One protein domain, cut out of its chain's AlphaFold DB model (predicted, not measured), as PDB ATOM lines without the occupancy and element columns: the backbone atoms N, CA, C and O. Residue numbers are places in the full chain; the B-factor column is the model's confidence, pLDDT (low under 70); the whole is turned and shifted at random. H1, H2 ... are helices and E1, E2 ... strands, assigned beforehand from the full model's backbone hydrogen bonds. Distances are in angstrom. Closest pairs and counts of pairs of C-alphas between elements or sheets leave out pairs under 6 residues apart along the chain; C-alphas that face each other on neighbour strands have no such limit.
ATOM      1  N   LEU A 183     147.943  12.611 276.498       95.50
ATOM      2  CA  LEU A 183     148.393  13.854 277.117       95.50
ATOM      3  C   LEU A 183     147.924  15.032 276.254       95.50
ATOM      4  O   LEU A 183     147.734  14.890 275.045       95.50
ATOM      5  N   LEU A 184     147.787  16.211 276.850       97.31
ATOM      6  CA  LEU A 184     147.602  17.469 276.131       97.31
ATOM      7  C   LEU A 184     148.770  18.392 276.440       97.31
ATOM      8  O   LEU A 184     149.010  18.743 277.596       97.31
ATOM      9  N   TRP A 185     149.496  18.786 275.401       97.56
ATOM     10  CA  TRP A 185     150.520  19.819 275.475       97.56
ATOM     11  C   TRP A 185     149.996  21.059 274.771       97.56
ATOM     12  O   TRP A 185     149.430  20.979 273.683       97.56
ATOM     13  N   SER A 186     150.147  22.215 275.399       97.94
ATOM     14  CA  SER A 186     149.605  23.470 274.899       97.94
ATOM     15  C   SER A 186     150.663  24.552 274.955       97.94
ATOM     16  O   SER A 186     151.256  24.780 276.011       97.94
ATOM     17  N   LYS A 187     150.883  25.229 273.829       97.50
ATOM     18  CA  LYS A 187     151.665  26.464 273.780       97.50
ATOM     19  C   LYS A 187     150.694  27.632 273.832       97.50
ATOM     20  O   LYS A 187     149.876  27.791 272.932       97.50
ATOM     21  N   ILE A 188     150.787  28.417 274.897       97.69
ATOM     22  CA  ILE A 188     149.990  29.622 275.119       97.69
ATOM     23  C   ILE A 188     150.865  30.806 274.725       97.69
ATOM     24  O   ILE A 188     151.872  31.056 275.387       97.69
ATOM     25  N   GLN A 189     150.503  31.488 273.645       97.19
ATOM     26  CA  GLN A 189     151.201  32.651 273.110       97.19
ATOM     27  C   GLN A 189     150.407  33.925 273.410       97.19
ATOM     28  O   GLN A 189     149.187  33.962 273.245       97.19
ATOM     29  N   TYR A 190     151.109  34.951 273.872       97.00
ATOM     30  CA  TYR A 190     150.551  36.243 274.258       97.00
ATOM     31  C   TYR A 190     150.796  37.292 273.169       97.00
ATOM     32  O   TYR A 190     151.706  37.137 272.359       97.00
ATOM     33  N   GLU A 191     150.015  38.375 273.188       96.31
ATOM     34  CA  GLU A 191     150.079  39.469 272.196       96.31
ATOM     35  C   GLU A 191     151.459  40.155 272.104       96.31
ATOM     36  O   GLU A 191     151.772  40.785 271.098       96.31
ATOM     37  N   ASP A 192     152.303  40.047 273.135       94.38
ATOM     38  CA  ASP A 192     153.668  40.589 273.138       94.38
ATOM     39  C   ASP A 192     154.723  39.617 272.574       94.38
ATOM     40  O   ASP A 192     155.926  39.874 272.652       94.38
ATOM     41  N   GLY A 193     154.280  38.485 272.020       93.38
ATOM     42  CA  GLY A 193     155.127  37.438 271.459       93.38
ATOM     43  C   GLY A 193     155.734  36.490 272.497       93.38
ATOM     44  O   GLY A 193     156.353  35.491 272.118       93.38
ATOM     45  N   THR A 194     155.553  36.743 273.798       94.19
ATOM     46  CA  THR A 194     155.964  35.785 274.829       94.19
ATOM     47  C   THR A 194     155.068  34.550 274.805       94.19
ATOM     48  O   THR A 194     153.954  34.553 274.276       94.19
ATOM     49  N   PHE A 195     155.553  33.444 275.369       95.31
ATOM     50  CA  PHE A 195     154.771  32.218 275.441       95.31
ATOM     51  C   PHE A 195     155.107  31.383 276.672       95.31
ATOM     52  O   PHE A 195     156.150  31.550 277.307       95.31
ATOM     53  N   ARG A 196     154.223  30.434 276.985       94.69
ATOM     54  CA  ARG A 196     154.472  29.373 277.964       94.69
ATOM     55  C   ARG A 196     153.934  28.036 277.475       94.69
ATOM     56  O   ARG A 196     152.924  27.981 276.775       94.69
ATOM     57  N   TRP A 197     154.581  26.961 277.906       95.44
ATOM     58  CA  TRP A 197     154.061  25.609 277.751       95.44
ATOM     59  C   TRP A 197     153.213  25.221 278.960       95.44
ATOM     60  O   TRP A 197     153.544  25.539 280.103       95.44
ATOM     61  N   PHE A 198     152.126  24.507 278.700       95.50
ATOM     62  CA  PHE A 198     151.300  23.858 279.705       95.50
ATOM     63  C   PHE A 198     151.050  22.414 279.277       95.50
ATOM     64  O   PHE A 198     150.699  22.164 278.124       95.50
ATOM     65  N   LYS A 199     151.286  21.455 280.175       95.38
ATOM     66  CA  LYS A 199     151.188  20.021 279.878       95.38
ATOM     67  C   LYS A 199     150.288  19.360 280.910       95.38
ATOM     68  O   LYS A 199     150.518  19.527 282.103       95.38
ATOM     69  N   ILE A 200     149.301  18.586 280.463       94.88
ATOM     70  CA  ILE A 200     148.478  17.756 281.344       94.88
ATOM     71  C   ILE A 200     148.353  16.321 280.817       94.88
ATOM     72  O   ILE A 200     148.340  16.117 279.604       94.88
ATOM     73  N   PRO A 201     148.233  15.334 281.716       92.56
ATOM     74  CA  PRO A 201     148.642  15.426 283.116       92.56
ATOM     75  C   PRO A 201     150.155  15.705 283.236       92.56
ATOM     76  O   PRO A 201     150.951  15.263 282.412       92.56
ATOM     77  N   ASN A 202     150.561  16.424 284.284       90.38
ATOM     78  CA  ASN A 202     151.968  16.574 284.643       90.38
ATOM     79  C   ASN A 202     152.189  16.015 286.053       90.38
ATOM     80  O   ASN A 202     151.520  16.416 287.011       90.38
ATOM     81  N   ARG A 203     153.108  15.049 286.172       83.69
ATOM     82  CA  ARG A 203     153.395  14.364 287.436       83.69
ATOM     83  C   ARG A 203     154.068  15.293 288.445       83.69
ATOM     84  O   ARG A 203     153.743  15.194 289.620       83.69
ATOM     85  N   THR A 204     154.920  16.219 288.003       88.62
ATOM     86  CA  THR A 204     155.605  17.167 288.901       88.62
ATOM     87  C   THR A 204     154.673  18.258 289.428       88.62
ATOM     88  O   THR A 204     154.936  18.834 290.476       88.62
ATOM     89  N   GLU A 205     153.576  18.537 288.720       87.62
ATOM     90  CA  GLU A 205     152.580  19.553 289.098       87.62
ATOM     91  C   GLU A 205     151.356  18.956 289.814       87.62
ATOM     92  O   GLU A 205     150.452  19.686 290.219       87.62
ATOM     93  N   SER A 206     151.290  17.632 289.972       87.00
ATOM     94  CA  SER A 206     150.159  16.970 290.624       87.00
ATOM     95  C   SER A 206     150.431  16.771 292.119       87.00
ATOM     96  O   SER A 206     151.272  15.940 292.457       87.00
ATOM     97  N   PRO A 207     149.703  17.448 293.032       85.69
ATOM     98  CA  PRO A 207     149.995  17.399 294.470       85.69
ATOM     99  C   PRO A 207     149.756  16.018 295.089       85.69
ATOM    100  O   PRO A 207     150.377  15.662 296.083       85.69
ATOM    101  N   ILE A 208     148.842  15.238 294.505       83.25
ATOM    102  CA  ILE A 208     148.516  13.871 294.920       83.25
ATOM    103  C   ILE A 208     148.224  13.007 293.691       83.25
ATOM    104  O   ILE A 208     147.785  13.506 292.652       83.25
ATOM    105  N   GLN A 209     148.386  11.688 293.818       76.19
ATOM    106  CA  GLN A 209     148.164  10.739 292.719       76.19
ATOM    107  C   GLN A 209     146.746  10.825 292.133       76.19
ATOM    108  O   GLN A 209     146.569  10.730 290.920       76.19
ATOM    109  N   MET A 210     145.737  11.077 292.972       79.00
ATOM    110  CA  MET A 210     144.354  11.241 292.519       79.00
ATOM    111  C   MET A 210     144.179  12.447 291.586       79.00
ATOM    112  O   MET A 210     143.401  12.378 290.640       79.00
ATOM    113  N   HIS A 211     144.915  13.540 291.810       85.81
ATOM    114  CA  HIS A 211     144.891  14.693 290.909       85.81
ATOM    115  C   HIS A 211     145.430  14.313 289.526       85.81
ATOM    116  O   HIS A 211     144.777  14.585 288.522       85.81
ATOM    117  N   TYR A 212     146.567  13.610 289.477       85.50
ATOM    118  CA  TYR A 212     147.151  13.118 288.226       85.50
ATOM    119  C   TYR A 212     146.172  12.222 287.452       85.50
ATOM    120  O   TYR A 212     145.957  12.421 286.259       85.50
ATOM    121  N   GLN A 213     145.517  11.284 288.145       82.00
ATOM    122  CA  GLN A 213     144.520  10.389 287.545       82.00
ATOM    123  C   GLN A 213     143.287  11.138 287.021       82.00
ATOM    124  O   GLN A 213     142.788  10.836 285.941       82.00
ATOM    125  N   ARG A 214     142.815  12.168 287.736       83.12
ATOM    126  CA  ARG A 214     141.741  13.041 287.235       83.12
ATOM    127  C   ARG A 214     142.162  13.782 285.969       83.12
ATOM    128  O   ARG A 214     141.365  13.883 285.043       83.12
ATOM    129  N   MET A 215     143.401  14.271 285.913       88.38
ATOM    130  CA  MET A 215     143.922  14.952 284.724       88.38
ATOM    131  C   MET A 215     144.078  14.003 283.530       88.38
ATOM    132  O   MET A 215     143.781  14.419 282.414       88.38
ATOM    133  N   LEU A 216     144.430  12.729 283.748       87.25
ATOM    134  CA  LEU A 216     144.364  11.697 282.702       87.25
ATOM    135  C   LEU A 216     142.944  11.541 282.143       87.25
ATOM    136  O   LEU A 216     142.745  11.491 280.937       87.25
ATOM    137  N   SER A 217     141.921  11.509 283.000       84.00
ATOM    138  CA  SER A 217     140.535  11.402 282.517       84.00
ATOM    139  C   SER A 217     140.115  12.601 281.656       84.00
ATOM    140  O   SER A 217     139.348  12.440 280.707       84.00
ATOM    141  N   VAL A 218     140.624  13.802 281.959       87.50
ATOM    142  CA  VAL A 218     140.369  15.004 281.149       87.50
ATOM    143  C   VAL A 218     140.969  14.848 279.753       87.50
ATOM    144  O   VAL A 218     140.285  15.122 278.768       87.50
ATOM    145  N   THR A 219     142.210  14.376 279.641       92.81
ATOM    146  CA  THR A 219     142.871  14.209 278.341       92.81
ATOM    147  C   THR A 219     142.250  13.086 277.512       92.81
ATOM    148  O   THR A 219     142.085  13.260 276.304       92.81
ATOM    149  N   GLU A 220     141.787  11.995 278.127       90.19
ATOM    150  CA  GLU A 220     141.084  10.916 277.412       90.19
ATOM    151  C   GLU A 220     139.781  11.384 276.745       90.19
ATOM    152  O   GLU A 220     139.444  10.931 275.652       90.19
ATOM    153  N   SER A 221     139.075  12.369 277.317       89.19
ATOM    154  CA  SER A 221     137.870  12.938 276.682       89.19
ATOM    155  C   SER A 221     138.150  13.610 275.323       89.19
ATOM    156  O   SER A 221     137.249  13.761 274.492       89.19
ATOM    157  N   THR A 222     139.411  13.966 275.057       92.25
ATOM    158  CA  THR A 222     139.872  14.526 273.774       92.25
ATOM    159  C   THR A 222     140.385  13.468 272.794       92.25
ATOM    160  O   THR A 222     140.772  13.801 271.675       92.25
ATOM    161  N   ASN A 223     140.403  12.194 273.196       90.56
ATOM    162  CA  ASN A 223     141.058  11.114 272.465       90.56
ATOM    163  C   ASN A 223     140.106  10.263 271.603       90.56
ATOM    164  O   ASN A 223     140.550   9.319 270.953       90.56
ATOM    165  N   VAL A 224     138.812  10.593 271.541       89.62
ATOM    166  CA  VAL A 224     137.865   9.869 270.682       89.62
ATOM    167  C   VAL A 224     138.091  10.308 269.238       89.62
ATOM    168  O   VAL A 224     137.809  11.452 268.883       89.62
ATOM    169  N   ALA A 225     138.633   9.419 268.408       89.88
ATOM    170  CA  ALA A 225     138.833   9.675 266.985       89.88
ATOM    171  C   ALA A 225     137.518   9.520 266.202       89.88
ATOM    172  O   ALA A 225     136.657   8.717 266.563       89.88
ATOM    173  N   SER A 226     137.376  10.277 265.118       92.50
ATOM    174  CA  SER A 226     136.353  10.027 264.107       92.50
ATOM    175  C   SER A 226     136.595   8.657 263.472       92.50
ATOM    176  O   SER A 226     137.732   8.300 263.166       92.50
ATOM    177  N   SER A 227     135.525   7.895 263.248       86.50
ATOM    178  CA  SER A 227     135.581   6.612 262.537       86.50
ATOM    179  C   SER A 227     135.796   6.770 261.030       86.50
ATOM    180  O   SER A 227     136.058   5.785 260.345       86.50
ATOM    181  N   HIS A 228     135.657   7.988 260.503       87.00
ATOM    182  CA  HIS A 228     135.720   8.260 259.073       87.00
ATOM    183  C   HIS A 228     137.130   8.682 258.668       87.00
ATOM    184  O   HIS A 228     137.656   9.689 259.151       87.00
ATOM    185  N   SER A 229     137.722   7.932 257.741       86.62
ATOM    186  CA  SER A 229     138.882   8.404 256.990       86.62
ATOM    187  C   SER A 229     138.471   9.591 256.112       86.62
ATOM    188  O   SER A 229     137.386   9.559 255.535       86.62
ATOM    189  N   PRO A 230     139.304  10.637 255.978       91.56
ATOM    190  CA  PRO A 230     139.019  11.727 255.055       91.56
ATOM    191  C   PRO A 230     139.002  11.229 253.604       91.56
ATOM    192  O   PRO A 230     139.958  10.582 253.172       91.56
ATOM    193  N   ASP A 231     137.968  11.601 252.848       92.62
ATOM    194  CA  ASP A 231     137.819  11.236 251.429       92.62
ATOM    195  C   ASP A 231     138.995  11.733 250.569       92.62
ATOM    196  O   ASP A 231     139.422  11.070 249.627       92.62
ATOM    197  N   ASN A 232     139.581  12.883 250.923       95.00
ATOM    198  CA  ASN A 232     140.705  13.506 250.222       95.00
ATOM    199  C   ASN A 232     142.065  13.246 250.895       95.00
ATOM    200  O   ASN A 232     142.901  14.144 251.023       95.00
ATOM    201  N   TRP A 233     142.293  12.011 251.345       94.88
ATOM    202  CA  TRP A 233     143.501  11.617 252.076       94.88
ATOM    203  C   TRP A 233     144.817  12.041 251.398       94.88
ATOM    204  O   TRP A 233     145.648  12.692 252.034       94.88
ATOM    205  N   GLU A 234     145.002  11.702 250.118       96.19
ATOM    206  CA  GLU A 234     146.267  11.950 249.410       96.19
ATOM    207  C   GLU A 234     146.554  13.451 249.275       96.19
ATOM    208  O   GLU A 234     147.682  13.895 249.495       96.19
ATOM    209  N   GLU A 235     145.519  14.251 249.006       96.88
ATOM    210  CA  GLU A 235     145.618  15.708 248.939       96.88
ATOM    211  C   GLU A 235     146.031  16.293 250.299       96.88
ATOM    212  O   GLU A 235     146.967  17.092 250.375       96.88
ATOM    213  N   LYS A 236     145.384  15.863 251.392       96.62
ATOM    214  CA  LYS A 236     145.728  16.309 252.751       96.62
ATOM    215  C   LYS A 236     147.169  15.948 253.116       96.62
ATOM    216  O   LYS A 236     147.902  16.803 253.611       96.62
ATOM    217  N   LEU A 237     147.597  14.713 252.842       97.19
ATOM    218  CA  LEU A 237     148.964  14.263 253.112       97.19
ATOM    219  C   LEU A 237     149.992  15.054 252.290       97.19
ATOM    220  O   LEU A 237     151.027  15.468 252.821       97.19
ATOM    221  N   GLN A 238     149.709  15.295 251.007       97.25
ATOM    222  CA  GLN A 238     150.567  16.094 250.138       97.25
ATOM    223  C   GLN A 238     150.677  17.534 250.644       97.25
ATOM    224  O   GLN A 238     151.792  18.036 250.785       97.25
ATOM    225  N   ARG A 239     149.554  18.181 250.985       97.88
ATOM    226  CA  ARG A 239     149.533  19.536 251.557       97.88
ATOM    227  C   ARG A 239     150.350  19.626 252.843       97.88
ATOM    228  O   ARG A 239     151.170  20.533 252.970       97.88
ATOM    229  N   ARG A 240     150.188  18.663 253.754       97.38
ATOM    230  CA  ARG A 240     150.977  18.563 254.991       97.38
ATOM    231  C   ARG A 240     152.472  18.467 254.702       97.38
ATOM    232  O   ARG A 240     153.269  19.172 255.314       97.38
ATOM    233  N   ASN A 241     152.872  17.583 253.792       97.50
ATOM    234  CA  ASN A 241     154.285  17.370 253.478       97.50
ATOM    235  C   ASN A 241     154.909  18.574 252.764       97.50
ATOM    236  O   ASN A 241     156.021  18.958 253.111       97.50
ATOM    237  N   LEU A 242     154.190  19.208 251.831       97.56
ATOM    238  CA  LEU A 242     154.639  20.445 251.189       97.56
ATOM    239  C   LEU A 242     154.796  21.582 252.207       97.56
ATOM    240  O   LEU A 242     155.818  22.264 252.191       97.56
ATOM    241  N   ALA A 243     153.844  21.739 253.132       97.62
ATOM    242  CA  ALA A 243     153.955  22.710 254.218       97.62
ATOM    243  C   ALA A 243     155.159  22.418 255.130       97.62
ATOM    244  O   ALA A 243     155.885  23.333 255.506       97.62
ATOM    245  N   GLY A 244     155.420  21.143 255.441       96.44
ATOM    246  CA  GLY A 244     156.576  20.744 256.246       96.44
ATOM    247  C   GLY A 244     157.920  21.032 255.576       96.44
ATOM    248  O   GLY A 244     158.838  21.510 256.240       96.44
ATOM    249  N   LEU A 245     158.016  20.811 254.260       96.06
ATOM    250  CA  LEU A 245     159.200  21.131 253.454       96.06
ATOM    251  C   LEU A 245     159.418  22.641 253.288       96.06
ATOM    252  O   LEU A 245     160.562  23.084 253.186       96.06
ATOM    253  N   ALA A 246     158.331  23.417 253.250       96.81
ATOM    254  CA  ALA A 246     158.370  24.874 253.173       96.81
ATOM    255  C   ALA A 246     158.692  25.541 254.525       96.81
ATOM    256  O   ALA A 246     159.122  26.695 254.544       96.81
ATOM    257  N   ASN A 247     158.493  24.840 255.648       94.31
ATOM    258  CA  ASN A 247     158.790  25.362 256.980       94.31
ATOM    259  C   ASN A 247     160.305  25.529 257.195       94.31
ATOM    260  O   ASN A 247     161.109  24.752 256.681       94.31
ATOM    261  N   GLN A 248     160.699  26.530 257.983       91.06
ATOM    262  CA  GLN A 248     162.097  26.800 258.332       91.06
ATOM    263  C   GLN A 248     162.232  26.908 259.863       91.06
ATOM    264  O   GLN A 248     161.733  27.879 260.434       91.06
ATOM    265  N   PRO A 249     162.881  25.941 260.546       90.75
ATOM    266  CA  PRO A 249     163.479  24.717 259.997       90.75
ATOM    267  C   PRO A 249     162.426  23.727 259.472       90.75
ATOM    268  O   PRO A 249     161.254  23.799 259.834       90.75
ATOM    269  N   GLN A 250     162.834  22.801 258.604       92.94
ATOM    270  CA  GLN A 250     161.904  21.859 257.974       92.94
ATOM    271  C   GLN A 250     161.277  20.897 258.988       92.94
ATOM    272  O   GLN A 250     161.955  20.355 259.860       92.94
ATOM    273  N   ILE A 251     159.977  20.645 258.829       93.94
ATOM    274  CA  ILE A 251     159.249  19.616 259.580       93.94
ATOM    275  C   ILE A 251     159.329  18.308 258.798       93.94
ATOM    276  O   ILE A 251     158.984  18.262 257.615       93.94
ATOM    277  N   THR A 252     159.742  17.227 259.463       92.50
ATOM    278  CA  THR A 252     159.963  15.925 258.823       92.50
ATOM    279  C   THR A 252     158.706  15.445 258.082       92.50
ATOM    280  O   THR A 252     157.633  15.348 258.699       92.50
ATOM    281  N   PRO A 253     158.796  15.131 256.773       94.38
ATOM    282  CA  PRO A 253     157.707  14.520 256.013       94.38
ATOM    283  C   PRO A 253     157.245  13.197 256.632       94.38
ATOM    284  O   PRO A 253     158.057  12.432 257.152       94.38
ATOM    285  N   LEU A 254     155.946  12.904 256.570       94.19
ATOM    286  CA  LEU A 254     155.443  11.598 257.003       94.19
ATOM    287  C   LEU A 254     155.725  10.547 255.929       94.19
ATOM    288  O   LEU A 254     155.535  10.794 254.734       94.19
ATOM    289  N   ASN A 255     156.165   9.368 256.367       90.25
ATOM    290  CA  ASN A 255     156.439   8.245 255.481       90.25
ATOM    291  C   ASN A 255     155.125   7.627 254.980       90.25
ATOM    292  O   ASN A 255     154.278   7.239 255.781       90.25
ATOM    293  N   ARG A 256     154.985   7.476 253.657       90.62
ATOM    294  CA  ARG A 256     153.815   6.857 253.012       90.62
ATOM    295  C   ARG A 256     153.611   5.385 253.381       90.62
ATOM    296  O   ARG A 256     152.513   4.881 253.201       90.62
ATOM    297  N   SER A 257     154.639   4.696 253.882       92.12
ATOM    298  CA  SER A 257     154.501   3.315 254.363       92.12
ATOM    299  C   SER A 257     153.791   3.207 255.716       92.12
ATOM    300  O   SER A 257     153.405   2.114 256.125       92.12
ATOM    301  N   MET A 258     153.629   4.321 256.433       92.38
ATOM    302  CA  MET A 258     152.922   4.365 257.706       92.38
ATOM    303  C   MET A 258     151.413   4.189 257.477       92.38
ATOM    304  O   MET A 258     150.874   4.626 256.463       92.38
ATOM    305  N   SER A 259     150.704   3.573 258.426       94.44
ATOM    306  CA  SER A 259     149.240   3.496 258.356       94.44
ATOM    307  C   SER A 259     148.612   4.890 258.451       94.44
ATOM    308  O   SER A 259     149.015   5.708 259.286       94.44
ATOM    309  N   GLN A 260     147.557   5.138 257.670       94.25
ATOM    310  CA  GLN A 260     146.761   6.366 257.741       94.25
ATOM    311  C   GLN A 260     146.251   6.648 259.161       94.25
ATOM    312  O   GLN A 260     146.374   7.774 259.641       94.25
ATOM    313  N   SER A 261     145.764   5.618 259.863       92.19
ATOM    314  CA  SER A 261     145.252   5.734 261.240       92.19
ATOM    315  C   SER A 261     146.314   6.160 262.259       92.19
ATOM    316  O   SER A 261     145.991   6.633 263.351       92.19
ATOM    317  N   PHE A 262     147.590   5.996 261.912       93.50
ATOM    318  CA  PHE A 262     148.711   6.435 262.730       93.50
ATOM    319  C   PHE A 262     149.163   7.854 262.367       93.50
ATOM    320  O   PHE A 262     149.543   8.612 263.256       93.50
ATOM    321  N   MET A 263     149.091   8.243 261.091       96.25
ATOM    322  CA  MET A 263     149.493   9.574 260.617       96.25
ATOM    323  C   MET A 263     148.472  10.675 260.910       96.25
ATOM    324  O   MET A 263     148.870  11.815 261.146       96.25
ATOM    325  N   TYR A 264     147.180  10.354 260.867       96.94
ATOM    326  CA  TYR A 264     146.091  11.322 260.957       96.94
ATOM    327  C   TYR A 264     145.018  10.826 261.915       96.94
ATOM    328  O   TYR A 264     144.537   9.699 261.801       96.94
ATOM    329  N   LYS A 265     144.642  11.676 262.871       95.69
ATOM    330  CA  LYS A 265     143.671  11.328 263.909       95.69
ATOM    331  C   LYS A 265     142.738  12.490 264.203       95.69
ATOM    332  O   LYS A 265     142.855  13.139 265.245       95.69
ATOM    333  N   GLU A 266     141.813  12.729 263.285       97.06
ATOM    334  CA  GLU A 266     140.746  13.702 263.486       97.06
ATOM    335  C   GLU A 266     139.858  13.303 264.676       97.06
ATOM    336  O   GLU A 266     139.386  12.164 264.720       97.06
ATOM    337  N   PRO A 267     139.623  14.196 265.651       96.75
ATOM    338  CA  PRO A 267     138.728  13.915 266.766       96.75
ATOM    339  C   PRO A 267     137.261  13.834 266.321       96.75
ATOM    340  O   PRO A 267     136.833  14.540 265.410       96.75
ATOM    341  N   ALA A 268     136.465  13.023 267.013       96.38
ATOM    342  CA  ALA A 268     135.010  13.035 266.905       96.38
ATOM    343  C   ALA A 268     134.428  14.356 267.445       96.38
ATOM    344  O   ALA A 268     135.076  15.069 268.216       96.38
ATOM    345  N   ASP A 269     133.175  14.667 267.103       95.88
ATOM    346  CA  ASP A 269     132.528  15.935 267.479       95.88
ATOM    347  C   ASP A 269     132.519  16.194 268.987       95.88
ATOM    348  O   ASP A 269     132.726  17.325 269.433       95.88
ATOM    349  N   TYR A 270     132.333  15.145 269.792       94.44
ATOM    350  CA  TYR A 270     132.444  15.246 271.246       94.44
ATOM    351  C   TYR A 270     133.839  15.726 271.674       94.44
ATOM    352  O   TYR A 270     133.955  16.698 272.422       94.44
ATOM    353  N   SER A 271     134.904  15.113 271.153       95.75
ATOM    354  CA  SER A 271     136.278  15.501 271.477       95.75
ATOM    355  C   SER A 271     136.639  16.887 270.938       95.75
ATOM    356  O   SER A 271     137.349  17.619 271.622       95.75
ATOM    357  N   LYS A 272     136.085  17.315 269.793       97.38
ATOM    358  CA  LYS A 272     136.205  18.705 269.307       97.38
ATOM    359  C   LYS A 272     135.604  19.709 270.304       97.38
ATOM    360  O   LYS A 272     136.238  20.714 270.621       97.38
ATOM    361  N   ARG A 273     134.427  19.419 270.879       96.94
ATOM    362  CA  ARG A 273     133.813  20.255 271.940       96.94
ATOM    363  C   ARG A 273     134.625  20.253 273.236       96.94
ATOM    364  O   ARG A 273     134.694  21.277 273.921       96.94
ATOM    365  N   MET A 274     135.251  19.126 273.573       96.81
ATOM    366  CA  MET A 274     136.150  19.047 274.725       96.81
ATOM    367  C   MET A 274     137.425  19.867 274.515       96.81
ATOM    368  O   MET A 274     137.829  20.583 275.429       96.81
ATOM    369  N   LEU A 275     138.009  19.845 273.312       97.44
ATOM    370  CA  LEU A 275     139.150  20.691 272.944       97.44
ATOM    371  C   LEU A 275     138.798  22.183 273.025       97.44
ATOM    372  O   LEU A 275     139.553  22.939 273.629       97.44
ATOM    373  N   PHE A 276     137.626  22.589 272.519       97.75
ATOM    374  CA  PHE A 276     137.102  23.952 272.688       97.75
ATOM    375  C   PHE A 276     136.997  24.340 274.171       97.75
ATOM    376  O   PHE A 276     137.517  25.368 274.600       97.75
ATOM    377  N   SER A 277     136.365  23.486 274.984       97.00
ATOM    378  CA  SER A 277     136.185  23.740 276.420       97.00
ATOM    379  C   SER A 277     137.524  23.848 277.152       97.00
ATOM    380  O   SER A 277     137.679  24.667 278.058       97.00
ATOM    381  N   TYR A 278     138.507  23.046 276.741       96.94
ATOM    382  CA  TYR A 278     139.858  23.079 277.283       96.94
ATOM    383  C   TYR A 278     140.616  24.348 276.871       96.94
ATOM    384  O   TYR A 278     141.187  25.011 277.734       96.94
ATOM    385  N   ALA A 279     140.559  24.759 275.601       97.88
ATOM    386  CA  ALA A 279     141.118  26.035 275.155       97.88
ATOM    387  C   ALA A 279     140.504  27.215 275.932       97.88
ATOM    388  O   ALA A 279     141.235  28.061 276.445       97.88
ATOM    389  N   LEU A 280     139.182  27.215 276.137       97.38
ATOM    390  CA  LEU A 280     138.485  28.235 276.928       97.38
ATOM    391  C   LEU A 280     138.902  28.230 278.407       97.38
ATOM    392  O   LEU A 280     138.951  29.272 279.059       97.38
ATOM    393  N   TYR A 281     139.195  27.056 278.967       96.31
ATOM    394  CA  TYR A 281     139.772  26.964 280.303       96.31
ATOM    395  C   TYR A 281     141.150  27.631 280.353       96.31
ATOM    396  O   TYR A 281     141.411  28.406 281.273       96.31
ATOM    397  N   LEU A 282     142.012  27.381 279.363       96.50
ATOM    398  CA  LEU A 282     143.351  27.970 279.311       96.50
ATOM    399  C   LEU A 282     143.299  29.499 279.211       96.50
ATOM    400  O   LEU A 282     144.054  30.159 279.927       96.50
ATOM    401  N   THR A 283     142.375  30.058 278.419       95.94
ATOM    402  CA  THR A 283     142.207  31.519 278.303       95.94
ATOM    403  C   THR A 283     141.781  32.179 279.606       95.94
ATOM    404  O   THR A 283     142.215  33.286 279.909       95.94
ATOM    405  N   LYS A 284     140.979  31.487 280.420       94.50
ATOM    406  CA  LYS A 284     140.543  31.980 281.734       94.50
ATOM    407  C   LYS A 284     141.577  31.749 282.831       94.50
ATOM    408  O   LYS A 284     141.657  32.531 283.775       94.50
ATOM    409  N   LYS A 285     142.322  30.645 282.758       94.44
ATOM    410  CA  LYS A 285     143.227  30.210 283.827       94.44
ATOM    411  C   LYS A 285     144.571  30.926 283.789       94.44
ATOM    412  O   LYS A 285     145.132  31.197 284.853       94.44
ATOM    413  N   PHE A 286     145.112  31.170 282.599       93.50
ATOM    414  CA  PHE A 286     146.470  31.667 282.434       93.50
ATOM    415  C   PHE A 286     146.482  33.147 282.064       93.50
ATOM    416  O   PHE A 286     146.186  33.526 280.938       93.50
ATOM    417  N   THR A 287     146.901  33.982 283.011       90.81
ATOM    418  CA  THR A 287     147.272  35.377 282.757       90.81
ATOM    419  C   THR A 287     148.712  35.475 282.251       90.81
ATOM    420  O   THR A 287     149.468  34.496 282.292       90.81
ATOM    421  N   HIS A 288     149.100  36.656 281.764       91.06
ATOM    422  CA  HIS A 288     150.478  36.931 281.362       91.06
ATOM    423  C   HIS A 288     151.474  36.619 282.505       91.06
ATOM    424  O   HIS A 288     151.233  37.054 283.636       91.06
ATOM    425  N   PRO A 289     152.610  35.930 282.253       85.31
ATOM    426  CA  PRO A 289     153.524  35.455 283.300       85.31
ATOM    427  C   PRO A 289     154.086  36.554 284.206       85.31
ATOM    428  O   PRO A 289     154.323  36.322 285.387       85.31
ATOM    429  N   THR A 290     154.283  37.763 283.678       87.50
ATOM    430  CA  THR A 290     154.781  38.910 284.457       87.50
ATOM    431  C   THR A 290     153.660  39.714 285.126       87.50
ATOM    432  O   THR A 290     153.850  40.899 285.394       87.50
ATOM    433  N   ASN A 291     152.471  39.123 285.314       78.56
ATOM    434  CA  ASN A 291     151.282  39.773 285.877       78.56
ATOM    435  C   ASN A 291     150.937  41.114 285.208       78.56
ATOM    436  O   ASN A 291     150.546  42.066 285.878       78.56
ATOM    437  N   LYS A 292     151.090  41.204 283.881       85.50
ATOM    438  CA  LYS A 292     150.625  42.348 283.084       85.50
ATOM    439  C   LYS A 292     149.211  42.030 282.585       85.50
ATOM    440  O   LYS A 292     149.091  41.361 281.561       85.50
ATOM    441  N   PRO A 293     148.142  42.447 283.291       83.94
ATOM    442  CA  PRO A 293     146.774  42.018 282.983       83.94
ATOM    443  C   PRO A 293     146.256  42.557 281.644       83.94
ATOM    444  O   PRO A 293     145.234  42.093 281.159       83.94
ATOM    445  N   THR A 294     146.940  43.540 281.058       90.75
ATOM    446  CA  THR A 294     146.575  44.151 279.777       90.75
ATOM    447  C   THR A 294     146.976  43.314 278.567       90.75
ATOM    448  O   THR A 294     146.476  43.582 277.483       90.75
ATOM    449  N   ILE A 295     147.891  42.352 278.730       91.69
ATOM    450  CA  ILE A 295     148.369  41.504 277.635       91.69
ATOM    451  C   ILE A 295     147.496  40.256 277.595       91.69
ATOM    452  O   ILE A 295     147.519  39.448 278.530       91.69
ATOM    453  N   ASN A 296     146.731  40.098 276.517       94.69
ATOM    454  CA  ASN A 296     145.864  38.940 276.352       94.69
ATOM    455  C   ASN A 296     146.614  37.769 275.713       94.69
ATOM    456  O   ASN A 296     147.714  37.900 275.172       94.69
ATOM    457  N   ILE A 297     145.987  36.600 275.783       96.62
ATOM    458  CA  ILE A 297     146.390  35.451 274.980       96.62
ATOM    459  C   ILE A 297     145.983  35.731 273.533       96.62
ATOM    460  O   ILE A 297     144.823  36.040 273.264       96.62
ATOM    461  N   GLU A 298     146.934  35.603 272.619       96.56
ATOM    462  CA  GLU A 298     146.719  35.753 271.181       96.56
ATOM    463  C   GLU A 298     146.334  34.409 270.555       96.56
ATOM    464  O   GLU A 298     145.346  34.311 269.827       96.56
ATOM    465  N   ASN A 299     147.102  33.363 270.871       97.69
ATOM    466  CA  ASN A 299     146.990  32.058 270.234       97.69
ATOM    467  C   ASN A 299     147.302  30.929 271.223       97.69
ATOM    468  O   ASN A 299     148.271  30.987 271.983       97.69
ATOM    469  N   ILE A 300     146.505  29.865 271.181       98.44
ATOM    470  CA  ILE A 300     146.751  28.621 271.902       98.44
ATOM    471  C   ILE A 300     146.891  27.487 270.893       98.44
ATOM    472  O   ILE A 300     145.905  27.041 270.311       98.44
ATOM    473  N   LYS A 301     148.103  26.952 270.737       98.62
ATOM    474  CA  LYS A 301     148.331  25.723 269.965       98.62
ATOM    475  C   LYS A 301     148.168  24.517 270.877       98.62
ATOM    476  O   LYS A 301     148.864  24.428 271.889       98.62
ATOM    477  N   ILE A 302     147.284  23.586 270.525       98.50
ATOM    478  CA  ILE A 302     147.048  22.360 271.302       98.50
ATOM    479  C   ILE A 302     147.576  21.149 270.536       98.50
ATOM    480  O   ILE A 302     147.331  20.992 269.344       98.50
ATOM    481  N   TYR A 303     148.266  20.264 271.248       98.31
ATOM    482  CA  TYR A 303     148.777  18.997 270.749       98.31
ATOM    483  C   TYR A 303     148.269  17.874 271.646       98.31
ATOM    484  O   TYR A 303     148.501  17.897 272.857       98.31
ATOM    485  N   ARG A 304     147.606  16.873 271.066       97.50
ATOM    486  CA  ARG A 304     147.329  15.620 271.777       97.50
ATOM    487  C   ARG A 304     148.519  14.704 271.595       97.50
ATOM    488  O   ARG A 304     148.872  14.396 270.463       97.50
ATOM    489  N   VAL A 305     149.102  14.237 272.684       97.00
ATOM    490  CA  VAL A 305     150.299  13.404 272.645       97.00
ATOM    491  C   VAL A 305     149.978  12.025 273.178       97.00
ATOM    492  O   VAL A 305     149.451  11.887 274.274       97.00
ATOM    493  N   THR A 306     150.292  11.006 272.391       94.44
ATOM    494  CA  THR A 306     150.220   9.610 272.820       94.44
ATOM    495  C   THR A 306     151.619   9.168 273.235       94.44
ATOM    496  O   THR A 306     152.544   9.294 272.436       94.44
ATOM    497  N   HIS A 307     151.794   8.678 274.465       93.00
ATOM    498  CA  HIS A 307     153.079   8.138 274.930       93.00
ATOM    499  C   HIS A 307     153.091   6.620 274.789       93.00
ATOM    500  O   HIS A 307     152.403   5.927 275.534       93.00
ATOM    501  N   ASN A 308     153.848   6.108 273.822       92.19
ATOM    502  CA  ASN A 308     153.944   4.678 273.590       92.19
ATOM    503  C   ASN A 308     154.643   3.969 274.745       92.19
ATOM    504  O   ASN A 308     155.692   4.408 275.215       92.19
ATOM    505  N   ILE A 309     154.072   2.846 275.161       89.62
ATOM    506  CA  ILE A 309     154.659   2.011 276.200       89.62
ATOM    507  C   ILE A 309     155.658   1.080 275.521       89.62
ATOM    508  O   ILE A 309     155.315   0.383 274.567       89.62
ATOM    509  N   ILE A 310     156.900   1.089 275.997       90.56
ATOM    510  CA  ILE A 310     157.926   0.164 275.512       90.56
ATOM    511  C   ILE A 310     157.545  -1.278 275.847       90.56
ATOM    512  O   ILE A 310     156.937  -1.552 276.885       90.56
ATOM    513  N   THR A 311     157.919  -2.218 274.986       88.12
ATOM    514  CA  THR A 311     157.649  -3.635 275.235       88.12
ATOM    515  C   THR A 311     158.568  -4.181 276.337       88.12
ATOM    516  O   THR A 311     159.638  -3.617 276.597       88.12
ATOM    517  N   PRO A 312     158.238  -5.326 276.962       86.31
ATOM    518  CA  PRO A 312     159.159  -5.998 277.881       86.31
ATOM    519  C   PRO A 312     160.528  -6.309 277.252       86.31
ATOM    520  O   PRO A 312     161.544  -6.283 277.942       86.31
ATOM    521  N   GLY A 313     160.565  -6.571 275.940       90.62
ATOM    522  CA  GLY A 313     161.804  -6.804 275.198       90.62
ATOM    523  C   GLY A 313     162.643  -5.541 274.999       90.62
ATOM    524  O   GLY A 313     163.865  -5.621 274.985       90.62
ATOM    525  N   ASP A 314     162.015  -4.377 274.850       92.00
ATOM    526  CA  ASP A 314     162.716  -3.087 274.801       92.00
ATOM    527  C   ASP A 314     163.286  -2.750 276.184       92.00
ATOM    528  O   ASP A 314     164.460  -2.419 276.330       92.00
ATOM    529  N   MET A 315     162.476  -2.945 277.228       89.56
ATOM    530  CA  MET A 315     162.899  -2.736 278.611       89.56
ATOM    531  C   MET A 315     164.074  -3.645 278.998       89.56
ATOM    532  O   MET A 315     165.002  -3.187 279.661       89.56
ATOM    533  N   SER A 316     164.085  -4.912 278.560       89.88
ATOM    534  CA  SER A 316     165.198  -5.833 278.828       89.88
ATOM    535  C   SER A 316     166.494  -5.451 278.104       89.88
ATOM    536  O   SER A 316     167.574  -5.791 278.585       89.88
ATOM    537  N   ARG A 317     166.405  -4.698 276.997       95.31
ATOM    538  CA  ARG A 317     167.559  -4.085 276.317       95.31
ATOM    539  C   ARG A 317     168.015  -2.770 276.959       95.31
ATOM    540  O   ARG A 317     169.006  -2.202 276.515       95.31
ATOM    541  N   GLY A 318     167.335  -2.308 278.009       92.31
ATOM    542  CA  GLY A 318     167.657  -1.060 278.701       92.31
ATOM    543  C   GLY A 318     167.143   0.193 277.992       92.31
ATOM    544  O   GLY A 318     167.621   1.285 278.293       92.31
ATOM    545  N   GLU A 319     166.185   0.053 277.069       92.56
ATOM    546  CA  GLU A 319     165.564   1.195 276.393       92.56
ATOM    547  C   GLU A 319     164.874   2.112 277.413       92.56
ATOM    548  O   GLU A 319     164.226   1.662 278.368       92.56
ATOM    549  N   ASN A 320     164.996   3.423 277.216       91.12
ATOM    550  CA  ASN A 320     164.402   4.395 278.121       91.12
ATOM    551  C   ASN A 320     162.895   4.530 277.850       91.12
ATOM    552  O   ASN A 320     162.485   5.046 276.815       91.12
ATOM    553  N   ALA A 321     162.058   4.155 278.821       90.06
ATOM    554  CA  ALA A 321     160.601   4.296 278.723       90.06
ATOM    555  C   ALA A 321     160.122   5.755 278.573       90.06
ATOM    556  O   ALA A 321     158.970   5.985 278.210       90.06
ATOM    557  N   LEU A 322     160.980   6.733 278.872       90.19
ATOM    558  CA  LEU A 322     160.718   8.167 278.730       90.19
ATOM    559  C   LEU A 322     161.469   8.786 277.545       90.19
ATOM    560  O   LEU A 322     161.608  10.008 277.489       90.19
ATOM    561  N   ASP A 323     161.969   7.970 276.612       92.62
ATOM    562  CA  ASP A 323     162.582   8.479 275.388       92.62
ATOM    563  C   ASP A 323     161.583   9.387 274.632       92.62
ATOM    564  O   ASP A 323     160.448   8.968 274.366       92.62
ATOM    565  N   PRO A 324     161.961  10.628 274.270       92.38
ATOM    566  CA  PRO A 324     161.077  11.552 273.560       92.38
ATOM    567  C   PRO A 324     160.522  11.026 272.229       92.38
ATOM    568  O   PRO A 324     159.447  11.451 271.813       92.38
ATOM    569  N   THR A 325     161.206  10.086 271.576       93.94
ATOM    570  CA  THR A 325     160.749   9.439 270.331       93.94
ATOM    571  C   THR A 325     159.540   8.518 270.529       93.94
ATOM    572  O   THR A 325     158.857   8.179 269.563       93.94
ATOM    573  N   LEU A 326     159.219   8.159 271.778       94.75
ATOM    574  CA  LEU A 326     158.012   7.407 272.137       94.75
ATOM    575  C   LEU A 326     156.766   8.296 272.242       94.75
ATOM    576  O   LEU A 326     155.666   7.790 272.467       94.75
ATOM    577  N   TYR A 327     156.913   9.615 272.111       95.44
ATOM    578  CA  TYR A 327     155.802  10.555 272.148       95.44
ATOM    579  C   TYR A 327     155.345  10.889 270.727       95.44
ATOM    580  O   TYR A 327     156.106  11.397 269.906       95.44
ATOM    581  N   TYR A 328     154.063  10.651 270.458       96.50
ATOM    582  CA  TYR A 328     153.421  10.909 269.171       96.50
ATOM    583  C   TYR A 328     152.451  12.087 269.290       96.50
ATOM    584  O   TYR A 328     151.281  11.888 269.639       96.50
ATOM    585  N   PRO A 329     152.912  13.328 269.061       97.62
ATOM    586  CA  PRO A 329     152.048  14.488 269.133       97.62
ATOM    587  C   PRO A 329     151.269  14.689 267.831       97.62
ATOM    588  O   PRO A 329     151.827  14.731 266.738       97.62
ATOM    589  N   TYR A 330     149.967  14.882 267.972       98.06
ATOM    590  CA  TYR A 330     149.032  15.231 266.915       98.06
ATOM    591  C   TYR A 330     148.567  16.662 267.135       98.06
ATOM    592  O   TYR A 330     148.089  16.993 268.224       98.06
ATOM    593  N   PHE A 331     148.696  17.514 266.125       98.44
ATOM    594  CA  PHE A 331     148.258  18.901 266.247       98.44
ATOM    595  C   PHE A 331     146.727  18.989 266.225       98.44
ATOM    596  O   PHE A 331     146.087  18.486 265.312       98.44
ATOM    597  N   MET A 332     146.127  19.602 267.242       98.38
ATOM    598  CA  MET A 332     144.668  19.692 267.411       98.38
ATOM    599  C   MET A 332     144.089  21.047 267.005       98.38
ATOM    600  O   MET A 332     142.876  21.232 267.074       98.38
ATOM    601  N   GLY A 333     144.945  21.977 266.580       98.19
ATOM    602  CA  GLY A 333     144.556  23.299 266.110       98.19
ATOM    603  C   GLY A 333     145.155  24.445 266.918       98.19
ATOM    604  O   GLY A 333     145.703  24.264 268.013       98.19
ATOM    605  N   SER A 334     145.044  25.630 266.325       98.56
ATOM    606  CA  SER A 334     145.342  26.927 266.933       98.56
ATOM    607  C   SER A 334     144.026  27.580 267.338       98.56
ATOM    608  O   SER A 334     143.114  27.659 266.515       98.56
ATOM    609  N   PHE A 335     143.918  28.038 268.578       98.50
ATOM    610  CA  PHE A 335     142.693  28.605 269.131       98.50
ATOM    611  C   PHE A 335     142.894  30.066 269.524       98.50
ATOM    612  O   PHE A 335     143.920  30.414 270.111       98.50
ATOM    613  N   ASP A 336     141.913  30.909 269.212       97.81
ATOM    614  CA  ASP A 336     141.916  32.321 269.591       97.81
ATOM    615  C   ASP A 336     141.571  32.516 271.084       97.81
ATOM    616  O   ASP A 336     141.278  31.572 271.827       97.81
ATOM    617  N   LYS A 337     141.551  33.774 271.540       96.31
ATOM    618  CA  LYS A 337     141.156  34.144 272.913       96.31
ATOM    619  C   LYS A 337     139.732  33.730 273.313       96.31
ATOM    620  O   LYS A 337     139.424  33.665 274.503       96.31
ATOM    621  N   ASN A 338     138.870  33.453 272.338       97.38
ATOM    622  CA  ASN A 338     137.499  32.986 272.528       97.38
ATOM    623  C   ASN A 338     137.382  31.460 272.378       97.38
ATOM    624  O   ASN A 338     136.268  30.938 272.386       97.38
ATOM    625  N   ALA A 339     138.514  30.756 272.269       97.44
ATOM    626  CA  ALA A 339     138.611  29.326 272.018       97.44
ATOM    627  C   ALA A 339     138.055  28.867 270.658       97.44
ATOM    628  O   ALA A 339     137.796  27.679 270.479       97.44
ATOM    629  N   ASN A 340     137.898  29.761 269.681       98.00
ATOM    630  CA  ASN A 340     137.549  29.366 268.318       98.00
ATOM    631  C   ASN A 340     138.788  28.864 267.579       98.00
ATOM    632  O   ASN A 340     139.875  29.419 267.732       98.00
ATOM    633  N   LEU A 341     138.612  27.838 266.747       98.25
ATOM    634  CA  LEU A 341     139.664  27.352 265.857       98.25
ATOM    635  C   LEU A 341     139.991  28.431 264.811       98.25
ATOM    636  O   LEU A 341     139.103  28.859 264.077       98.25
ATOM    637  N   ILE A 342     141.254  28.855 264.753       98.31
ATOM    638  CA  ILE A 342     141.721  29.957 263.899       98.31
ATOM    639  C   ILE A 342     141.750  29.543 262.426       98.31
ATOM    640  O   ILE A 342     141.236  30.265 261.576       98.31
ATOM    641  N   ASP A 343     142.336  28.382 262.126       97.88
ATOM    642  CA  ASP A 343     142.452  27.874 260.758       97.88
ATOM    643  C   ASP A 343     141.981  26.411 260.678       97.88
ATOM    644  O   ASP A 343     142.716  25.496 261.061       97.88
ATOM    645  N   PRO A 344     140.752  26.156 260.191       97.31
ATOM    646  CA  PRO A 344     140.257  24.797 259.979       97.31
ATOM    647  C   PRO A 344     140.933  24.082 258.801       97.31
ATOM    648  O   PRO A 344     140.755  22.875 258.646       97.31
ATOM    649  N   ASN A 345     141.687  24.805 257.969       97.31
ATOM    650  CA  ASN A 345     142.394  24.282 256.807       97.31
ATOM    651  C   ASN A 345     143.906  24.178 257.034       97.31
ATOM    652  O   ASN A 345     144.625  23.931 256.061       97.31
ATOM    653  N   ASP A 346     144.389  24.337 258.268       98.12
ATOM    654  CA  ASP A 346     145.811  24.236 258.587       98.12
ATOM    655  C   ASP A 346     146.363  22.878 258.091       98.12
ATOM    656  O   ASP A 346     145.781  21.824 258.378       98.12
ATOM    657  N   PRO A 347     147.463  22.866 257.314       98.12
ATOM    658  CA  PRO A 347     147.987  21.647 256.701       98.12
ATOM    659  C   PRO A 347     148.477  20.608 257.721       98.12
ATOM    660  O   PRO A 347     148.620  19.440 257.367       98.12
ATOM    661  N   PHE A 348     148.734  20.996 258.971       98.44
ATOM    662  CA  PHE A 348     149.128  20.091 260.047       98.44
ATOM    663  C   PHE A 348     147.953  19.660 260.927       98.44
ATOM    664  O   PHE A 348     148.147  18.815 261.803       98.44
ATOM    665  N   LEU A 349     146.747  20.201 260.725       98.31
ATOM    666  CA  LEU A 349     145.591  19.896 261.564       98.31
ATOM    667  C   LEU A 349     145.308  18.385 261.578       98.31
ATOM    668  O   LEU A 349     145.109  17.750 260.544       98.31
ATOM    669  N   TYR A 350     145.316  17.819 262.783       98.00
ATOM    670  CA  TYR A 350     145.155  16.402 263.130       98.00
ATOM    671  C   TYR A 350     146.267  15.452 262.674       98.00
ATOM    672  O   TYR A 350     146.176  14.244 262.921       98.00
ATOM    673  N   PHE A 351     147.330  15.973 262.062       98.12
ATOM    674  CA  PHE A 351     148.480  15.182 261.648       98.12
ATOM    675  C   PHE A 351     149.493  14.983 262.773       98.12
ATOM    676  O   PHE A 351     149.672  15.824 263.658       98.12
ATOM    677  N   LEU A 352     150.199  13.858 262.682       97.88
ATOM    678  CA  LEU A 352     151.374  13.549 263.481       97.88
ATOM    679  C   LEU A 352     152.528  14.524 263.176       97.88
ATOM    680  O   LEU A 352     152.887  14.778 262.018       97.88
ATOM    681  N   LEU A 353     153.156  15.013 264.241       97.50
ATOM    682  CA  LEU A 353     154.400  15.779 264.226       97.50
ATOM    683  C   LEU A 353     155.506  14.920 264.860       97.50
ATOM    684  O   LEU A 353     155.707  14.976 266.070       97.50
ATOM    685  N   PRO A 354     156.199  14.072 264.084       95.19
ATOM    686  CA  PRO A 354     157.071  13.051 264.649       95.19
ATOM    687  C   PRO A 354     158.262  13.667 265.394       95.19
ATOM    688  O   PRO A 354     158.843  14.661 264.953       95.19
ATOM    689  N   ILE A 355     158.631  13.043 266.512       94.31
ATOM    690  CA  ILE A 355     159.886  13.306 267.214       94.31
ATOM    691  C   ILE A 355     160.860  12.221 266.766       94.31
ATOM    692  O   ILE A 355     160.647  11.042 267.042       94.31
ATOM    693  N   THR A 356     161.891  12.606 266.021       92.25
ATOM    694  CA  THR A 356     162.880  11.671 265.471       92.25
ATOM    695  C   THR A 356     164.272  12.009 265.977       92.25
ATOM    696  O   THR A 356     164.540  13.133 266.389       92.25
ATOM    697  N   ARG A 357     165.176  11.032 265.960       89.00
ATOM    698  CA  ARG A 357     166.614  11.274 266.128       89.00
ATOM    699  C   ARG A 357     167.229  11.524 264.755       89.00
ATOM    700  O   ARG A 357     166.768  10.943 263.768       89.00
ATOM    701  N   ASN A 358     168.256  12.368 264.685       81.19
ATOM    702  CA  ASN A 358     169.031  12.517 263.457       81.19
ATOM    703  C   ASN A 358     169.530  11.148 262.974       81.19
ATOM    704  O   ASN A 358     170.066  10.357 263.746       81.19
ATOM    705  N   ALA A 359     169.334  10.876 261.683       74.25
ATOM    706  CA  ALA A 359     169.688   9.592 261.082       74.25
ATOM    707  C   ALA A 359     171.199   9.427 260.857       74.25
ATOM    708  O   ALA A 359     171.637   8.327 260.536       74.25
ATOM    709  N   ASN A 360     171.990  10.502 260.982       78.75
ATOM    710  CA  ASN A 360     173.431  10.454 260.768       78.75
ATOM    711  C   ASN A 360     174.127   9.836 261.996       78.75
ATOM    712  O   ASN A 360     174.192  10.496 263.032       78.75
ATOM    713  N   PRO A 361     174.684   8.614 261.899       73.62
ATOM    714  CA  PRO A 361     175.342   7.960 263.031       73.62
ATOM    715  C   PRO A 361     176.648   8.652 263.455       73.62
ATOM    716  O   PRO A 361     177.162   8.361 264.530       73.62
ATOM    717  N   ASN A 362     177.193   9.545 262.620       81.88
ATOM    718  CA  ASN A 362     178.427  10.283 262.902       81.88
ATOM    719  C   ASN A 362     178.180  11.623 263.617       81.88
ATOM    720  O   ASN A 362     179.138  12.308 263.970       81.88
ATOM    721  N   GLU A 363     176.921  12.021 263.800       76.62
ATOM    722  CA  GLU A 363     176.547  13.221 264.546       76.62
ATOM    723  C   GLU A 363     175.990  12.835 265.921       76.62
ATOM    724  O   GLU A 363     175.392  11.764 266.064       76.62
ATOM    725  N   PRO A 364     176.155  13.689 266.951       74.62
ATOM    726  CA  PRO A 364     175.468  13.482 268.220       74.62
ATOM    727  C   PRO A 364     173.959  13.352 267.975       74.62
ATOM    728  O   PRO A 364     173.413  14.010 267.086       74.62
ATOM    729  N   SER A 365     173.284  12.493 268.747       75.38
ATOM    730  CA  SER A 365     171.855  12.221 268.574       75.38
ATOM    731  C   SER A 365     171.029  13.455 268.942       75.38
ATOM    732  O   SER A 365     170.567  13.631 270.062       75.38
ATOM    733  N   VAL A 366     170.850  14.358 267.983       80.81
ATOM    734  CA  VAL A 366     169.978  15.518 268.152       80.81
ATOM    735  C   VAL A 366     168.548  15.069 267.884       80.81
ATOM    736  O   VAL A 366     168.245  14.485 266.838       80.81
ATOM    737  N   LEU A 367     167.664  15.339 268.842       84.75
ATOM    738  CA  LEU A 367     166.233  15.134 268.675       84.75
ATOM    739  C   LEU A 367     165.665  16.230 267.772       84.75
ATOM    740  O   LEU A 367     165.728  17.420 268.084       84.75
ATOM    741  N   ASN A 368     165.074  15.822 266.655       83.25
ATOM    742  CA  ASN A 368     164.265  16.682 265.812       83.25
ATOM    743  C   ASN A 368     162.820  16.669 266.322       83.25
ATOM    744  O   ASN A 368     162.022  15.775 266.018       83.25
ATOM    745  N   HIS A 369     162.488  17.676 267.124       87.81
ATOM    746  CA  HIS A 369     161.141  17.885 267.627       87.81
ATOM    747  C   HIS A 369     160.301  18.649 266.597       87.81
ATOM    748  O   HIS A 369     160.146  19.866 266.691       87.81
ATOM    749  N   SER A 370     159.685  17.934 265.644       93.00
ATOM    750  CA  SER A 370     158.744  18.544 264.681       93.00
ATOM    751  C   SER A 370     157.649  19.365 265.373       93.00
ATOM    752  O   SER A 370     157.175  20.359 264.825       93.00
ATOM    753  N   LEU A 371     157.251  18.963 266.588       94.56
ATOM    754  CA  LEU A 371     156.330  19.716 267.438       94.56
ATOM    755  C   LEU A 371     156.888  21.085 267.843       94.56
ATOM    756  O   LEU A 371     156.167  22.066 267.696       94.56
ATOM    757  N   ASP A 372     158.130  21.166 268.318       93.38
ATOM    758  CA  ASP A 372     158.739  22.428 268.761       93.38
ATOM    759  C   ASP A 372     158.959  23.359 267.567       93.38
ATOM    760  O   ASP A 372     158.614  24.541 267.619       93.38
ATOM    761  N   VAL A 373     159.409  22.799 266.441       94.31
ATOM    762  CA  VAL A 373     159.537  23.514 265.166       94.31
ATOM    763  C   VAL A 373     158.191  24.090 264.719       94.31
ATOM    764  O   VAL A 373     158.087  25.288 264.465       94.31
ATOM    765  N   HIS A 374     157.134  23.273 264.691       96.25
ATOM    766  CA  HIS A 374     155.779  23.721 264.353       96.25
ATOM    767  C   HIS A 374     155.220  24.734 265.366       96.25
ATOM    768  O   HIS A 374     154.478  25.662 265.026       96.25
ATOM    769  N   ALA A 375     155.569  24.578 266.640       95.38
ATOM    770  CA  ALA A 375     155.212  25.521 267.685       95.38
ATOM    771  C   ALA A 375     155.951  26.860 267.527       95.38
ATOM    772  O   ALA A 375     155.500  27.850 268.103       95.38
ATOM    773  N   GLY A 376     157.034  26.927 266.747       92.94
ATOM    774  CA  GLY A 376     157.907  28.096 266.616       92.94
ATOM    775  C   GLY A 376     158.878  28.249 267.790       92.94
ATOM    776  O   GLY A 376     159.274  29.360 268.123       92.94
TER     777      GLY A 376
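This is residues 183 to 376 of the 389 residues of an uncharacterized protein of Planctomycetaceae bacterium (UniProt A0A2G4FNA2). A twisted wall of four antiparallel strands, in the order E2, E1, E3, E4, has the long helix H4 slantwise over one face and the short helix H6 over the opposite face. H1 stands beside the strands where E1 begins and E2 ends, H2 lies off beyond the E4 edge with part of the link 336 to 354 between them, and the small antiparallel hairpin E5 and E6 lies past the beginning of E4; residues 312 to 318, with H5, and residues 359 to 364 stick out. The printed part has 194 residues with six named helices and six named strands, along the chain E1, E2, H1, H2, H3, H4, E3, H5, E4, E5, E6, H6, and its class is mixed, helices and strands. It is compact, with a radius of gyration of the C-alphas of 17.5 A and a rounded outline of 49 by 42 by 37 A.

E1, residues 183 to 190, and E2, residues 195 to 200, form a hairpin with a tight link; N 186 and O 198 are 2.8 A apart, within hydrogen-bond range. H1, residues 209 to 220, is on the sheet but only just at the sheet's level, at a height over the sheet of 3.6 A; its closest C-alphas to E1 are those of Thr 219 and Leu 183, 5.7 A apart. H2, residues 233 to 246, is not on the sheet and touches no helix. H3, residues 260 to 263, is only just not on the sheet, with 4 pairs of C-alphas within 10 A, and only just apart from H2, the closest C-alphas being 8.4 A apart. H4, residues 269 to 285, is on the sheet at a height of 9.6 A and near H1, with 8 pairs of C-alphas within 10 A. The inner strand E3, residues 297 to 307, is antiparallel to E1 at 162 degrees, with N 185 and O 303 2.9 A apart. H4 lies over E1, E3 and the edge strand E4, residues 327 to 335, slantwise to the strands at 51 degrees to E3 on the local plane; the closest C-alphas of H4 and E3 are those of Thr 283 and Ile 297, 6.6 A apart. E4 is antiparallel to E3 at 156 degrees, with N 304 and O 330 2.9 A apart. H5, residues 312 to 316, between E3 and E4 in the chain, is not on the sheet. E5, residues 355 to 357, and E6, residues 367 to 369, form an antiparallel hairpin, with N 368 and O 356 2.8 A apart. H6, residues 370 to 375, lies over E3 and along the strands, at 6 degrees to E3 on the local plane and a height of 8.9 A, on the opposite face to H4. Every O i to N i+4 pair is within hydrogen-bond range in H1, H2, H4, H5 and H6; H3 is too short for such a pair.

E1 begins at C-alpha 183, (148.393, 13.854, 277.117), and is 22.7 A long. E2 measures 16.8 A, H1 16.9 A, H2 20.0 A and H4 24.2 A. E3, the longest strand by residues, measures 28.1 A from C-alpha 297, (146.390, 35.451, 274.980), and E4 measures 22.5 A. H6 ends at C-alpha 375, (155.212, 25.521, 267.685).

The two C-alphas farthest apart are those of Thr 294 and Gly 313, at 53.4 A. The printed part has no cut. The long links are H1 to H2, H2 to H3, H4 to E3 and E4 to E5, the last with 19 residues. The mean pLDDT of the printed part is 92.7, and no printed residue is under 70.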